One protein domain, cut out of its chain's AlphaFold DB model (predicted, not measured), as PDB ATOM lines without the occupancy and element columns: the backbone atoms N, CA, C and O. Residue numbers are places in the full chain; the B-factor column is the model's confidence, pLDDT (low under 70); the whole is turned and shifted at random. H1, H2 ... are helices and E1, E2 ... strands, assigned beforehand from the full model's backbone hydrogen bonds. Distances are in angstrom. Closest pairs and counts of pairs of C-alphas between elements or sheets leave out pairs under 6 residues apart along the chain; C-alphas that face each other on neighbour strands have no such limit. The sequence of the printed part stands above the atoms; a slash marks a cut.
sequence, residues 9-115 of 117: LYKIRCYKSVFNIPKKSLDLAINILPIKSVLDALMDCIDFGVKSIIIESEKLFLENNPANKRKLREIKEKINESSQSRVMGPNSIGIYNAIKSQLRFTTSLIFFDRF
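Overview. This is residues 9 to 115 of the 117 residues of an uncharacterized protein of Candidatus Lokiarchaeota archaeon (UniProt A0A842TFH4). A small parallel sheet, E1 E2 E3, has H1 over one face and H3 packed on H1 farther out; residues 9 to 16 stick out. The 107 printed residues hold E1 H1 E2 H2 H3 E3 in that order, mixed, with under half in named elements. It is only just compact, close to loose: radius of gyration of the C-alphas 15.4 A, spans 43 by 35 by 30 A.

Arrangement. E2, residues 52 to 55, is parallel to E1, residues 28 to 31, with N 29 and O 52 2.9 A apart, and to E3, residues 86 to 88, with N 53 and O 86 2.8 A apart. H1, residues 35 to 48, is on the sheet in two layers, helix over sheet, at a height of 9.2 A. H3, residues 66 to 82, touches H1 at Met 43 and Ile 75, closest C-alphas 6.4 A apart, at a shallow tilt of 18 degrees, the same way. H2, residues 58 to 61, is close but not clearly touching H1, closest C-alphas Ile 35 and Leu 60, 5.9 A. O i to N i+4 pairs are within hydrogen-bond range throughout H3 and in 8 of 10 in H1.

Along the chain. E1 begins at C-alpha 28 (291.207, 274.174, 186.969); E3 ends at C-alpha 88 (285.265, 267.160, 192.556). H3 is 24.7 A long.

Size, cuts and confidence. The printed part has no cut. Residues 60 to 64, 82 to 83, 100 and 102 to 115 are under 70 in pLDDT.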
ATOM      1  N   LEU A   9     305.641 267.009 177.091       95.00
ATOM      2  CA  LEU A   9     304.808 265.936 176.510       95.00
ATOM      3  C   LEU A   9     303.882 266.558 175.466       95.00
ATOM      4  O   LEU A   9     303.408 267.668 175.678       95.00
ATOM      5  N   TYR A  10     303.630 265.876 174.349       93.19
ATOM      6  CA  TYR A  10     302.742 266.370 173.281       93.19
ATOM      7  C   TYR A  10     303.060 267.799 172.801       93.19
ATOM      8  O   TYR A  10     302.163 268.574 172.495       93.19
ATOM      9  N   LYS A  11     304.348 268.173 172.767       94.50
ATOM     10  CA  LYS A  11     304.819 269.545 172.468       94.50
ATOM     11  C   LYS A  11     304.368 270.619 173.477       94.50
ATOM     12  O   LYS A  11     304.585 271.804 173.252       94.50
ATOM     13  N   ILE A  12     303.823 270.214 174.621       93.88
ATOM     14  CA  ILE A  12     303.437 271.075 175.739       93.88
ATOM     15  C   ILE A  12     304.516 271.009 176.823       93.88
ATOM     16  O   ILE A  12     304.920 269.928 177.265       93.88
ATOM     17  N   ARG A  13     304.962 272.178 177.291       94.69
ATOM     18  CA  ARG A  13     305.923 272.305 178.395       94.69
ATOM     19  C   ARG A  13     305.373 271.695 179.690       94.69
ATOM     20  O   ARG A  13     304.230 271.944 180.086       94.69
ATOM     21  N   CYS A  14     306.223 270.936 180.374       96.69
ATOM     22  CA  CYS A  14     305.974 270.424 181.717       96.69
ATOM     23  C   CYS A  14     306.630 271.323 182.764       96.69
ATOM     24  O   CYS A  14     307.763 271.772 182.587       96.69
ATOM     25  N   TYR A  15     305.951 271.492 183.892       95.88
ATOM     26  CA  TYR A  15     306.524 272.033 185.120       95.88
ATOM     27  C   TYR A  15     306.757 270.900 186.121       95.88
ATOM     28  O   TYR A  15     306.033 269.906 186.099       95.88
ATOM     29  N   LYS A  16     307.774 271.023 186.979       94.88
ATOM     30  CA  LYS A  16     308.093 269.993 187.983       94.88
ATOM     31  C   LYS A  16     307.072 269.963 189.117       94.88
ATOM     32  O   LYS A  16     306.723 268.882 189.577       94.88
ATOM     33  N   SER A  17     306.573 271.135 189.494       94.38
ATOM     34  CA  SER A  17     305.495 271.342 190.457       94.38
ATOM     35  C   SER A  17     304.523 272.411 189.943       94.38
ATOM     36  O   SER A  17     304.873 273.207 189.062       94.38
ATOM     37  N   VAL A  18     303.311 272.439 190.502       94.44
ATOM     38  CA  VAL A  18     302.326 273.507 190.274       94.44
ATOM     39  C   VAL A  18     302.906 274.883 190.625       94.44
ATOM     40  O   VAL A  18     302.694 275.834 189.878       94.44
ATOM     41  N   PHE A  19     303.762 274.969 191.649       94.38
ATOM     42  CA  PHE A  19     304.405 276.216 192.080       94.38
ATOM     43  C   PHE A  19     305.391 276.801 191.060       94.38
ATOM     44  O   PHE A  19     305.744 277.972 191.147       94.38
ATOM     45  N   ASN A  20     305.846 276.019 190.075       94.69
ATOM     46  CA  ASN A  20     306.726 276.535 189.021       94.69
ATOM     47  C   ASN A  20     305.954 277.149 187.845       94.69
ATOM     48  O   ASN A  20     306.577 277.622 186.892       94.69
ATOM     49  N   ILE A  21     304.620 277.101 187.861       93.38
ATOM     50  CA  ILE A  21     303.797 277.685 186.806       93.38
ATOM     51  C   ILE A  21     303.830 279.216 186.960       93.38
ATOM     52  O   ILE A  21     303.478 279.729 188.017       93.38
ATOM     53  N   PRO A  22     304.213 279.978 185.917       88.75
ATOM     54  CA  PRO A  22     304.415 281.428 186.023       88.75
ATOM     55  C   PRO A  22     303.112 282.226 186.189       88.75
ATOM     56  O   PRO A  22     303.139 283.395 186.567       88.75
ATOM     57  N   LYS A  23     301.959 281.624 185.873       76.69
ATOM     58  CA  LYS A  23     300.652 282.274 185.984       76.69
ATOM     59  C   LYS A  23     300.177 282.211 187.434       76.69
ATOM     60  O   LYS A  23     299.987 281.123 187.954       76.69
ATOM     61  N   LYS A  24     299.910 283.372 188.040       70.31
ATOM     62  CA  LYS A  24     299.484 283.497 189.447       70.31
ATOM     63  C   LYS A  24     298.112 282.886 189.765       70.31
ATOM     64  O   LYS A  24     297.789 282.733 190.931       70.31
ATOM     65  N   SER A  25     297.292 282.575 188.759       80.81
ATOM     66  CA  SER A  25     295.976 281.967 188.958       80.81
ATOM     67  C   SER A  25     295.731 280.810 187.994       80.81
ATOM     68  O   SER A  25     295.954 280.911 186.781       80.81
ATOM     69  N   LEU A  26     295.252 279.702 188.558       91.06
ATOM     70  CA  LEU A  26     294.816 278.511 187.842       91.06
ATOM     71  C   LEU A  26     293.350 278.248 188.169       91.06
ATOM     72  O   LEU A  26     292.966 278.109 189.329       91.06
ATOM     73  N   ASP A  27     292.527 278.192 187.128       91.44
ATOM     74  CA  ASP A  27     291.088 278.012 187.296       91.44
ATOM     75  C   ASP A  27     290.718 276.540 187.527       91.44
ATOM     76  O   ASP A  27     289.795 276.257 188.288       91.44
ATOM     77  N   LEU A  28     291.459 275.612 186.909       92.25
ATOM     78  CA  LEU A  28     291.207 274.174 186.969       92.25
ATOM     79  C   LEU A  28     292.512 273.368 187.027       92.25
ATOM     80  O   LEU A  28     293.398 273.557 186.188       92.25
ATOM     81  N   ALA A  29     292.586 272.420 187.961       93.88
ATOM     82  CA  ALA A  29     293.546 271.319 187.957       93.88
ATOM     83  C   ALA A  29     292.812 269.977 187.838       93.88
ATOM     84  O   ALA A  29     291.761 269.781 188.444       93.88
ATOM     85  N   ILE A  30     293.377 269.052 187.062       94.00
ATOM     86  CA  ILE A  30     292.879 267.679 186.930       94.00
ATOM     87  C   ILE A  30     293.996 266.751 187.401       94.00
ATOM     88  O   ILE A  30     295.046 266.646 186.760       94.00
ATOM     89  N   ASN A  31     293.776 266.106 188.542       93.06
ATOM     90  CA  ASN A  31     294.747 265.249 189.201       93.06
ATOM     91  C   ASN A  31     294.517 263.793 188.785       93.06
ATOM     92  O   ASN A  31     293.609 263.121 189.275       93.06
ATOM     93  N   ILE A  32     295.385 263.314 187.891       90.88
ATOM     94  CA  ILE A  32     295.411 261.936 187.383       90.88
ATOM     95  C   ILE A  32     296.721 261.296 187.853       90.88
ATOM     96  O   ILE A  32     297.717 261.263 187.129       90.88
ATOM     97  N   LEU A  33     296.760 260.878 189.120       89.69
ATOM     98  CA  LEU A  33     297.984 260.425 189.790       89.69
ATOM     99  C   LEU A  33     297.740 259.169 190.637       89.69
ATOM    100  O   LEU A  33     296.627 258.966 191.130       89.69
ATOM    101  N   PRO A  34     298.776 258.346 190.884       86.94
ATOM    102  CA  PRO A  34     298.689 257.266 191.862       86.94
ATOM    103  C   PRO A  34     298.309 257.793 193.254       86.94
ATOM    104  O   PRO A  34     298.688 258.906 193.622       86.94
ATOM    105  N   ILE A  35     297.634 256.964 194.061       76.88
ATOM    106  CA  ILE A  35     297.148 257.308 195.416       76.88
ATOM    107  C   ILE A  35     298.247 257.961 196.266       76.88
ATOM    108  O   ILE A  35     298.015 258.973 196.917       76.88
ATOM    109  N   LYS A  36     299.470 257.418 196.196       79.94
ATOM    110  CA  LYS A  36     300.629 257.893 196.965       79.94
ATOM    111  C   LYS A  36     301.006 259.352 196.696       79.94
ATOM    112  O   LYS A  36     301.715 259.931 197.502       79.94
ATOM    113  N   SER A  37     300.593 259.919 195.564       89.06
ATOM    114  CA  SER A  37     300.987 261.265 195.127       89.06
ATOM    115  C   SER A  37     299.800 262.208 194.944       89.06
ATOM    116  O   SER A  37     299.995 263.413 194.830       89.06
ATOM    117  N   VAL A  38     298.569 261.687 194.896       90.88
ATOM    118  CA  VAL A  38     297.385 262.507 194.601       90.88
ATOM    119  C   VAL A  38     297.014 263.438 195.757       90.88
ATOM    120  O   VAL A  38     296.574 264.553 195.501       90.88
ATOM    121  N   LEU A  39     297.230 263.025 197.014       90.00
ATOM    122  CA  LEU A  39     296.962 263.871 198.187       90.00
ATOM    123  C   LEU A  39     297.973 265.013 198.316       90.00
ATOM    124  O   LEU A  39     297.586 266.119 198.672       90.00
ATOM    125  N   ASP A  40     299.246 264.754 198.004       91.88
ATOM    126  CA  ASP A  40     300.272 265.799 197.911       91.88
ATOM    127  C   ASP A  40     299.919 266.807 196.824       91.88
ATOM    128  O   ASP A  40     299.827 267.997 197.092       91.88
ATOM    129  N   ALA A  41     299.608 266.327 195.618       93.69
ATOM    130  CA  ALA A  41     299.217 267.203 194.520       93.69
ATOM    131  C   ALA A  41     297.931 267.993 194.812       93.69
ATOM    132  O   ALA A  41     297.790 269.125 194.355       93.69
ATOM    133  N   LEU A  42     296.979 267.409 195.550       92.69
ATOM    134  CA  LEU A  42     295.767 268.095 195.991       92.69
ATOM    135  C   LEU A  42     296.097 269.230 196.965       92.69
ATOM    136  O   LEU A  42     295.629 270.344 196.746       92.69
ATOM    137  N   MET A  43     296.920 268.962 197.982       92.69
ATOM    138  CA  MET A  43     297.371 269.990 198.923       92.69
ATOM    139  C   MET A  43     298.139 271.097 198.194       92.69
ATOM    140  O   MET A  43     297.785 272.260 198.324       92.69
ATOM    141  N   ASP A  44     299.096 270.746 197.331       94.25
ATOM    142  CA  ASP A  44     299.851 271.713 196.528       94.25
ATOM    143  C   ASP A  44     298.928 272.606 195.680       94.25
ATOM    144  O   ASP A  44     299.153 273.809 195.560       94.25
ATOM    145  N   CYS A  45     297.873 272.038 195.086       94.19
ATOM    146  CA  CYS A  45     296.895 272.808 194.314       94.19
ATOM    147  C   CYS A  45     296.072 273.758 195.195       94.19
ATOM    148  O   CYS A  45     295.795 274.882 194.773       94.19
ATOM    149  N   ILE A  46     295.682 273.328 196.395       93.06
ATOM    150  CA  ILE A  46     294.970 274.175 197.363       93.06
ATOM    151  C   ILE A  46     295.878 275.327 197.809       93.06
ATOM    152  O   ILE A  46     295.456 276.481 197.791       93.06
ATOM    153  N   ASP A  47     297.140 275.035 198.110       92.31
ATOM    154  CA  ASP A  47     298.140 275.998 198.589       92.31
ATOM    155  C   ASP A  47     298.516 277.011 197.514       92.31
ATOM    156  O   ASP A  47     298.711 278.193 197.792       92.31
ATOM    157  N   PHE A  48     298.566 276.562 196.261       92.31
ATOM    158  CA  PHE A  48     298.725 277.437 195.108       92.31
ATOM    159  C   PHE A  48     297.499 278.343 194.876       92.31
ATOM    160  O   PHE A  48     297.612 279.368 194.206       92.31
ATOM    161  N   GLY A  49     296.324 277.977 195.398       91.62
ATOM    162  CA  GLY A  49     295.072 278.706 195.187       91.62
ATOM    163  C   GLY A  49     294.363 278.336 193.881       91.62
ATOM    164  O   GLY A  49     293.741 279.189 193.241       91.62
ATOM    165  N   VAL A  50     294.457 277.076 193.447       93.25
ATOM    166  CA  VAL A  50     293.680 276.580 192.301       93.25
ATOM    167  C   VAL A  50     292.187 276.620 192.645       93.25
ATOM    168  O   VAL A  50     291.759 276.030 193.635       93.25
ATOM    169  N   LYS A  51     291.366 277.274 191.815       92.00
ATOM    170  CA  LYS A  51     289.935 277.480 192.118       92.00
ATOM    171  C   LYS A  51     289.111 276.194 192.069       92.00
ATOM    172  O   LYS A  51     288.221 276.002 192.888       92.00
ATOM    173  N   SER A  52     289.368 275.329 191.091       92.25
ATOM    174  CA  SER A  52     288.652 274.060 190.924       92.25
ATOM    175  C   SER A  52     289.635 272.915 190.727       92.25
ATOM    176  O   SER A  52     290.583 273.033 189.953       92.25
ATOM    177  N   ILE A  53     289.416 271.798 191.407       93.38
ATOM    178  CA  ILE A  53     290.303 270.637 191.367       93.38
ATOM    179  C   ILE A  53     289.452 269.391 191.134       93.38
ATOM    180  O   ILE A  53     288.527 269.118 191.894       93.38
ATOM    181  N   ILE A  54     289.757 268.628 190.090       92.06
ATOM    182  CA  ILE A  54     289.112 267.344 189.800       92.06
ATOM    183  C   ILE A  54     290.092 266.228 190.141       92.06
ATOM    184  O   ILE A  54     291.251 266.262 189.723       92.06
ATOM    185  N   ILE A  55     289.631 265.241 190.898       90.81
ATOM    186  CA  ILE A  55     290.391 264.048 191.256       90.81
ATOM    187  C   ILE A  55     289.771 262.865 190.517       90.81
ATOM    188  O   ILE A  55     288.651 262.453 190.809       90.81
ATOM    189  N   GLU A  56     290.514 262.281 189.586       88.31
ATOM    190  CA  GLU A  56     290.059 261.087 188.857       88.31
ATOM    191  C   GLU A  56     290.418 259.796 189.621       88.31
ATOM    192  O   GLU A  56     289.795 258.757 189.452       88.31
ATOM    193  N   SER A  57     291.403 259.849 190.521       83.19
ATOM    194  CA  SER A  57     291.967 258.669 191.186       83.19
ATOM    195  C   SER A  57     290.978 257.941 192.116       83.19
ATOM    196  O   SER A  57     290.788 258.341 193.261       83.19
ATOM    197  N   GLU A  58     290.414 256.822 191.653       71.25
ATOM    198  CA  GLU A  58     289.343 256.045 192.306       71.25
ATOM    199  C   GLU A  58     289.649 255.546 193.728       71.25
ATOM    200  O   GLU A  58     288.813 255.590 194.630       71.25
ATOM    201  N   LYS A  59     290.873 255.077 193.958       71.38
ATOM    202  CA  LYS A  59     291.208 254.276 195.146       71.38
ATOM    203  C   LYS A  59     291.451 255.078 196.432       71.38
ATOM    204  O   LYS A  59     291.840 254.498 197.445       71.38
ATOM    205  N   LEU A  60     291.225 256.392 196.422       67.81
ATOM    206  CA  LEU A  60     291.599 257.290 197.523       67.81
ATOM    207  C   LEU A  60     290.908 256.968 198.861       67.81
ATOM    208  O   LEU A  60     291.472 257.237 199.918       67.81
ATOM    209  N   PHE A  61     289.710 256.377 198.816       64.62
ATOM    210  CA  PHE A  61     288.914 256.040 200.003       64.62
ATOM    211  C   PHE A  61     288.864 254.546 200.339       64.62
ATOM    212  O   PHE A  61     288.313 254.184 201.376       64.62
ATOM    213  N   LEU A  62     289.423 253.682 199.488       61.59
ATOM    214  CA  LEU A  62     289.343 252.226 199.654       61.59
ATOM    215  C   LEU A  62     290.492 251.664 200.499       61.59
ATOM    216  O   LEU A  62     290.351 250.621 201.131       61.59
ATOM    217  N   GLU A  63     291.632 252.355 200.551       62.62
ATOM    218  CA  GLU A  63     292.741 251.948 201.408       62.62
ATOM    219  C   GLU A  63     292.503 252.407 202.851       62.62
ATOM    220  O   GLU A  63     292.509 253.602 203.159       62.62
ATOM    221  N   ASN A  64     292.369 251.446 203.770       66.56
ATOM    222  CA  ASN A  64     292.382 251.670 205.220       66.56
ATOM    223  C   ASN A  64     293.794 252.052 205.721       66.56
ATOM    224  O   ASN A  64     294.349 251.434 206.622       66.56
ATOM    225  N   ASN A  65     294.391 253.088 205.131       81.12
ATOM    226  CA  ASN A  65     295.702 253.605 205.496       81.12
ATOM    227  C   ASN A  65     295.549 254.815 206.447       81.12
ATOM    228  O   ASN A  65     295.009 255.848 206.032       81.12
ATOM    229  N   PRO A  66     296.028 254.735 207.706       85.00
ATOM    230  CA  PRO A  66     295.922 255.828 208.676       85.00
ATOM    231  C   PRO A  66     296.557 257.147 208.214       85.00
ATOM    232  O   PRO A  66     296.007 258.216 208.486       85.00
ATOM    233  N   ALA A  67     297.671 257.092 207.475       84.94
ATOM    234  CA  ALA A  67     298.345 258.287 206.969       84.94
ATOM    235  C   ALA A  67     297.487 259.015 205.921       84.94
ATOM    236  O   ALA A  67     297.337 260.236 205.984       84.94
ATOM    237  N   ASN A  68     296.843 258.266 205.017       82.81
ATOM    238  CA  ASN A  68     295.926 258.835 204.025       82.81
ATOM    239  C   ASN A  68     294.702 259.467 204.700       82.81
ATOM    240  O   ASN A  68     294.296 260.564 204.320       82.81
ATOM    241  N   LYS A  69     294.142 258.818 205.734       84.56
ATOM    242  CA  LYS A  69     293.009 259.361 206.507       84.56
ATOM    243  C   LYS A  69     293.362 260.679 207.191       84.56
ATOM    244  O   LYS A  69     292.589 261.630 207.105       84.56
ATOM    245  N   ARG A  70     294.534 260.746 207.832       88.25
ATOM    246  CA  ARG A  70     295.029 261.974 208.465       88.25
ATOM    247  C   ARG A  70     295.168 263.103 207.445       88.25
ATOM    248  O   ARG A  70     294.628 264.180 207.658       88.25
ATOM    249  N   LYS A  71     295.818 262.833 206.315       87.56
ATOM    250  CA  LYS A  71     296.061 263.835 205.273       87.56
ATOM    251  C   LYS A  71     294.772 264.315 204.603       87.56
ATOM    252  O   LYS A  71     294.610 265.501 204.356       87.56
ATOM    253  N   LEU A  72     293.811 263.417 204.378       86.94
ATOM    254  CA  LEU A  72     292.466 263.787 203.925       86.94
ATOM    255  C   LEU A  72     291.744 264.696 204.924       86.94
ATOM    256  O   LEU A  72     291.025 265.595 204.497       86.94
ATOM    257  N   ARG A  73     291.910 264.466 206.232       88.25
ATOM    258  CA  ARG A  73     291.337 265.337 207.265       88.25
ATOM    259  C   ARG A  73     291.954 266.736 207.205       88.25
ATOM    260  O   ARG A  73     291.202 267.693 207.096       88.25
ATOM    261  N   GLU A  74     293.282 266.825 207.165       89.69
ATOM    262  CA  GLU A  74     294.011 268.099 207.046       89.69
ATOM    263  C   GLU A  74     293.590 268.875 205.782       89.69
ATOM    264  O   GLU A  74     293.340 270.077 205.828       89.69
ATOM    265  N   ILE A  75     293.425 268.180 204.651       89.44
ATOM    266  CA  ILE A  75     292.935 268.783 203.402       89.44
ATOM    267  C   ILE A  75     291.502 269.308 203.556       89.44
ATOM    268  O   ILE A  75     291.200 270.405 203.092       89.44
ATOM    269  N   LYS A  76     290.606 268.549 204.199       88.56
ATOM    270  CA  LYS A  76     289.215 268.974 204.431       88.56
ATOM    271  C   LYS A  76     289.137 270.199 205.339       88.56
ATOM    272  O   LYS A  76     288.382 271.116 205.034       88.56
ATOM    273  N   GLU A  77     289.910 270.211 206.422       90.75
ATOM    274  CA  GLU A  77     290.023 271.356 207.334       90.75
ATOM    275  C   GLU A  77     290.481 272.597 206.558       90.75
ATOM    276  O   GLU A  77     289.784 273.611 206.549       90.75
ATOM    277  N   LYS A  78     291.551 272.471 205.765       89.44
ATOM    278  CA  LYS A  78     292.068 273.569 204.939       89.44
ATOM    279  C   LYS A  78     291.056 274.102 203.923       89.44
ATOM    280  O   LYS A  78     290.951 275.315 203.729       89.44
ATOM    281  N   ILE A  79     290.302 273.208 203.282       88.62
ATOM    282  CA  ILE A  79     289.253 273.607 202.337       88.62
ATOM    283  C   ILE A  79     288.171 274.429 203.043       88.62
ATOM    284  O   ILE A  79     287.760 275.456 202.506       88.62
ATOM    285  N   ASN A  80     287.749 273.998 204.234       86.75
ATOM    286  CA  ASN A  80     286.683 274.637 205.006       86.75
ATOM    287  C   ASN A  80     287.092 275.990 205.601       86.75
ATOM    288  O   ASN A  80     286.259 276.886 205.699       86.75
ATOM    289  N   GLU A  81     288.345 276.129 206.032       82.69
ATOM    290  CA  GLU A  81     288.798 277.307 206.776       82.69
ATOM    291  C   GLU A  81     289.095 278.516 205.887       82.69
ATOM    292  O   GLU A  81     288.873 279.651 206.303       82.69
ATOM    293  N   SER A  82     289.664 278.311 204.693       63.25
ATOM    294  CA  SER A  82     290.300 279.439 203.991       63.25
ATOM    295  C   SER A  82     290.530 279.274 202.489       63.25
ATOM    296  O   SER A  82     290.969 280.226 201.838       63.25
ATOM    297  N   SER A  83     290.232 278.116 201.893       66.19
ATOM    298  CA  SER A  83     290.481 277.929 200.460       66.19
ATOM    299  C   SER A  83     289.313 278.436 199.600       66.19
ATOM    300  O   SER A  83     288.151 278.157 199.880       66.19
ATOM    301  N   GLN A  84     289.613 279.102 198.479       82.19
ATOM    302  CA  GLN A  84     288.636 279.303 197.393       82.19
ATOM    303  C   GLN A  84     288.478 278.053 196.506       82.19
ATOM    304  O   GLN A  84     287.780 278.089 195.490       82.19
ATOM    305  N   SER A  85     289.156 276.958 196.857       91.44
ATOM    306  CA  SER A  85     289.227 275.746 196.059       91.44
ATOM    307  C   SER A  85     287.967 274.903 196.229       91.44
ATOM    308  O   SER A  85     287.546 274.590 197.339       91.44
ATOM    309  N   ARG A  86     287.385 274.463 195.113       90.75
ATOM    310  CA  ARG A  86     286.345 273.428 195.085       90.75
ATOM    311  C   ARG A  86     286.905 272.138 194.516       90.75
ATOM    312  O   ARG A  86     287.590 272.162 193.497       90.75
ATOM    313  N   VAL A  87     286.590 271.017 195.159       89.50
ATOM    314  CA  VAL A  87     287.112 269.696 194.793       89.50
ATOM    315  C   VAL A  87     285.975 268.799 194.300       89.50
ATOM    316  O   VAL A  87     284.943 268.695 194.957       89.50
ATOM    317  N   MET A  88     286.168 268.153 193.149       87.50
ATOM    318  CA  MET A  88     285.265 267.160 192.556       87.50
ATOM    319  C   MET A  88     285.967 265.800 192.443       87.50
ATOM    320  O   MET A  88     287.166 265.739 192.174       87.50
ATOM    321  N   GLY A  89     285.215 264.710 192.608       83.75
ATOM    322  CA  GLY A  89     285.745 263.349 192.708       83.75
ATOM    323  C   GLY A  89     285.938 262.943 194.175       83.75
ATOM    324  O   GLY A  89     285.283 263.522 195.047       83.75
ATOM    325  N   PRO A  90     286.837 261.987 194.483       85.00
ATOM    326  CA  PRO A  90     287.582 261.111 193.576       85.00
ATOM    327  C   PRO A  90     286.675 260.195 192.743       85.00
ATOM    328  O   PRO A  90     285.459 260.204 192.916       85.00
ATOM    329  N   ASN A  91     287.277 259.384 191.869       80.81
ATOM    330  CA  ASN A  91     286.560 258.475 190.969       80.81
ATOM    331  C   ASN A  91     285.548 259.193 190.066       80.81
ATOM    332  O   ASN A  91     284.407 258.760 189.903       80.81
ATOM    333  N   SER A  92     285.937 260.355 189.549       76.94
ATOM    334  CA  SER A  92     285.151 260.998 188.505       76.94
ATOM    335  C   SER A  92     285.469 260.368 187.144       76.94
ATOM    336  O   SER A  92     286.419 259.607 187.011       76.94
ATOM    337  N   ILE A  93     284.635 260.675 186.154       76.25
ATOM    338  CA  ILE A  93     284.904 260.462 184.724       76.25
ATOM    339  C   ILE A  93     285.209 261.802 184.034       76.25
ATOM    340  O   ILE A  93     285.107 261.931 182.810       76.25
ATOM    341  N   GLY A  94     285.495 262.829 184.834       77.62
ATOM    342  CA  GLY A  94     285.580 264.220 184.437       77.62
ATOM    343  C   GLY A  94     284.229 264.876 184.148       77.62
ATOM    344  O   GLY A  94     283.146 264.399 184.501       77.62
ATOM    345  N   ILE A  95     284.328 266.033 183.498       79.62
ATOM    346  CA  ILE A  95     283.203 266.848 183.048       79.62
ATOM    347  C   ILE A  95     283.404 267.197 181.582       79.62
ATOM    348  O   ILE A  95     284.522 267.483 181.146       79.62
ATOM    349  N   TYR A  96     282.312 267.232 180.830       80.25
ATOM    350  CA  TYR A  96     282.302 267.744 179.472       80.25
ATOM    351  C   TYR A  96     281.337 268.920 179.378       80.25
ATOM    352  O   TYR A  96     280.179 268.831 179.785       80.25
ATOM    353  N   ASN A  97     281.817 270.030 178.821       78.31
ATOM    354  CA  ASN A  97     280.973 271.162 178.476       78.31
ATOM    355  C   ASN A  97     281.155 271.508 176.995       78.31
ATOM    356  O   ASN A  97     282.140 272.136 176.611       78.31
ATOM    357  N   ALA A  98     280.188 271.090 176.178       74.94
ATOM    358  CA  ALA A  98     280.211 271.274 174.728       74.94
ATOM    359  C   ALA A  98     279.977 272.728 174.290       74.94
ATOM    360  O   ALA A  98     280.406 273.126 173.209       74.94
ATOM    361  N   ILE A  99     279.248 273.516 175.088       77.38
ATOM    362  CA  ILE A  99     278.738 274.826 174.672       77.38
ATOM    363  C   ILE A  99     279.280 275.887 175.621       77.38
ATOM    364  O   ILE A  99     278.832 276.024 176.750       77.38
ATOM    365  N   LYS A 100     280.214 276.714 175.144       69.75
ATOM    366  CA  LYS A 100     280.867 277.741 175.972       69.75
ATOM    367  C   LYS A 100     279.893 278.773 176.570       69.75
ATOM    368  O   LYS A 100     280.164 279.303 177.641       69.75
ATOM    369  N   SER A 101     278.778 279.057 175.892       76.06
ATOM    370  CA  SER A 101     277.748 280.016 176.327       76.06
ATOM    371  C   SER A 101     276.678 279.420 177.246       76.06
ATOM    372  O   SER A 101     275.846 280.162 177.763       76.06
ATOM    373  N   GLN A 102     276.676 278.102 177.460       67.88
ATOM    374  CA  GLN A 102     275.713 277.430 178.326       67.88
ATOM    375  C   GLN A 102     276.475 276.601 179.355       67.88
ATOM    376  O   GLN A 102     277.253 275.719 179.012       67.88
ATOM    377  N   LEU A 103     276.245 276.854 180.640       63.09
ATOM    378  CA  LEU A 103     276.798 276.024 181.709       63.09
ATOM    379  C   LEU A 103     276.004 274.713 181.784       63.09
ATOM    380  O   LEU A 103     275.163 274.529 182.659       63.09
ATOM    381  N   ARG A 104     276.240 273.812 180.826       62.62
ATOM    382  CA  ARG A 104     275.725 272.443 180.873       62.62
ATOM    383  C   ARG A 104     276.770 271.569 181.548       62.62
ATOM    384  O   ARG A 104     277.876 271.400 181.042       62.62
ATOM    385  N   PHE A 105     276.414 271.034 182.707       60.97
ATOM    386  CA  PHE A 105     277.217 270.029 183.385       60.97
ATOM    387  C   PHE A 105     276.849 268.660 182.807       60.97
ATOM    388  O   PHE A 105     275.895 268.028 183.255       60.97
ATOM    389  N   THR A 106     277.548 268.233 181.755       64.88
ATOM    390  CA  THR A 106     277.357 266.900 181.176       64.88
ATOM    391  C   THR A 106     278.464 265.991 181.689       64.88
ATOM    392  O   THR A 106     279.646 266.219 181.431       64.88
ATOM    393  N   THR A 107     278.089 264.970 182.454       58.72
ATOM    394  CA  THR A 107     279.013 263.895 182.813       58.72
ATOM    395  C   THR A 107     279.249 263.029 181.576       58.72
ATOM    396  O   THR A 107     278.349 262.801 180.766       58.72
ATOM    397  N   SER A 108     280.492 262.607 181.382       56.62
ATOM    398  CA  SER A 108     281.020 261.972 180.168       56.62
ATOM    399  C   SER A 108     280.567 260.512 180.007       56.62
ATOM    400  O   SER A 108     281.380 259.606 179.889       56.62
ATOM    401  N   LEU A 109     279.259 260.262 179.950       57.62
ATOM    402  CA  LEU A 109     278.722 259.091 179.251       57.62
ATOM    403  C   LEU A 109     278.331 259.520 177.837       57.62
ATOM    404  O   LEU A 109     277.160 259.555 177.465       57.62
ATOM    405  N   ILE A 110     279.330 259.922 177.056       54.28
ATOM    406  CA  ILE A 110     279.163 260.171 175.627       54.28
ATOM    407  C   ILE A 110     279.851 259.013 174.922       54.28
ATOM    408  O   ILE A 110     281.053 258.812 175.082       54.28
ATOM    409  N   PHE A 111     279.077 258.227 174.178       57.84
ATOM    410  CA  PHE A 111     279.634 257.182 173.332       57.84
ATOM    411  C   PHE A 111     280.623 257.805 172.333       57.84
ATOM    412  O   PHE A 111     280.388 258.892 171.804       57.84
ATOM    413  N   PHE A 112     281.764 257.142 172.126       55.69
ATOM    414  CA  PHE A 112     282.893 257.659 171.340       55.69
ATOM    415  C   PHE A 112     282.506 258.050 169.901       55.69
ATOM    416  O   PHE A 112     283.061 258.985 169.333       55.69
ATOM    417  N   ASP A 113     281.509 257.380 169.332       63.50
ATOM    418  CA  ASP A 113     280.917 257.651 168.018       63.50
ATOM    419  C   ASP A 113     280.174 258.998 167.926       63.50
ATOM    420  O   ASP A 113     279.959 259.503 166.825       63.50
ATOM    421  N   ARG A 114     279.807 259.606 169.061       55.22
ATOM    422  CA  ARG A 114     279.137 260.916 169.135       55.22
ATOM    423  C   ARG A 114     280.088 262.086 169.387       55.22
ATOM    424  O   ARG A 114     279.620 263.208 169.594       55.22
ATOM    425  N   PHE A 115     281.399 261.854 169.389       53.81
ATOM    426  CA  PHE A 115     282.369 262.940 169.489       53.81
ATOM    427  C   PHE A 115     282.346 263.780 168.197       53.81
ATOM    428  O   PHE A 115     282.414 263.205 167.108       53.81
TER     429      PHE A 115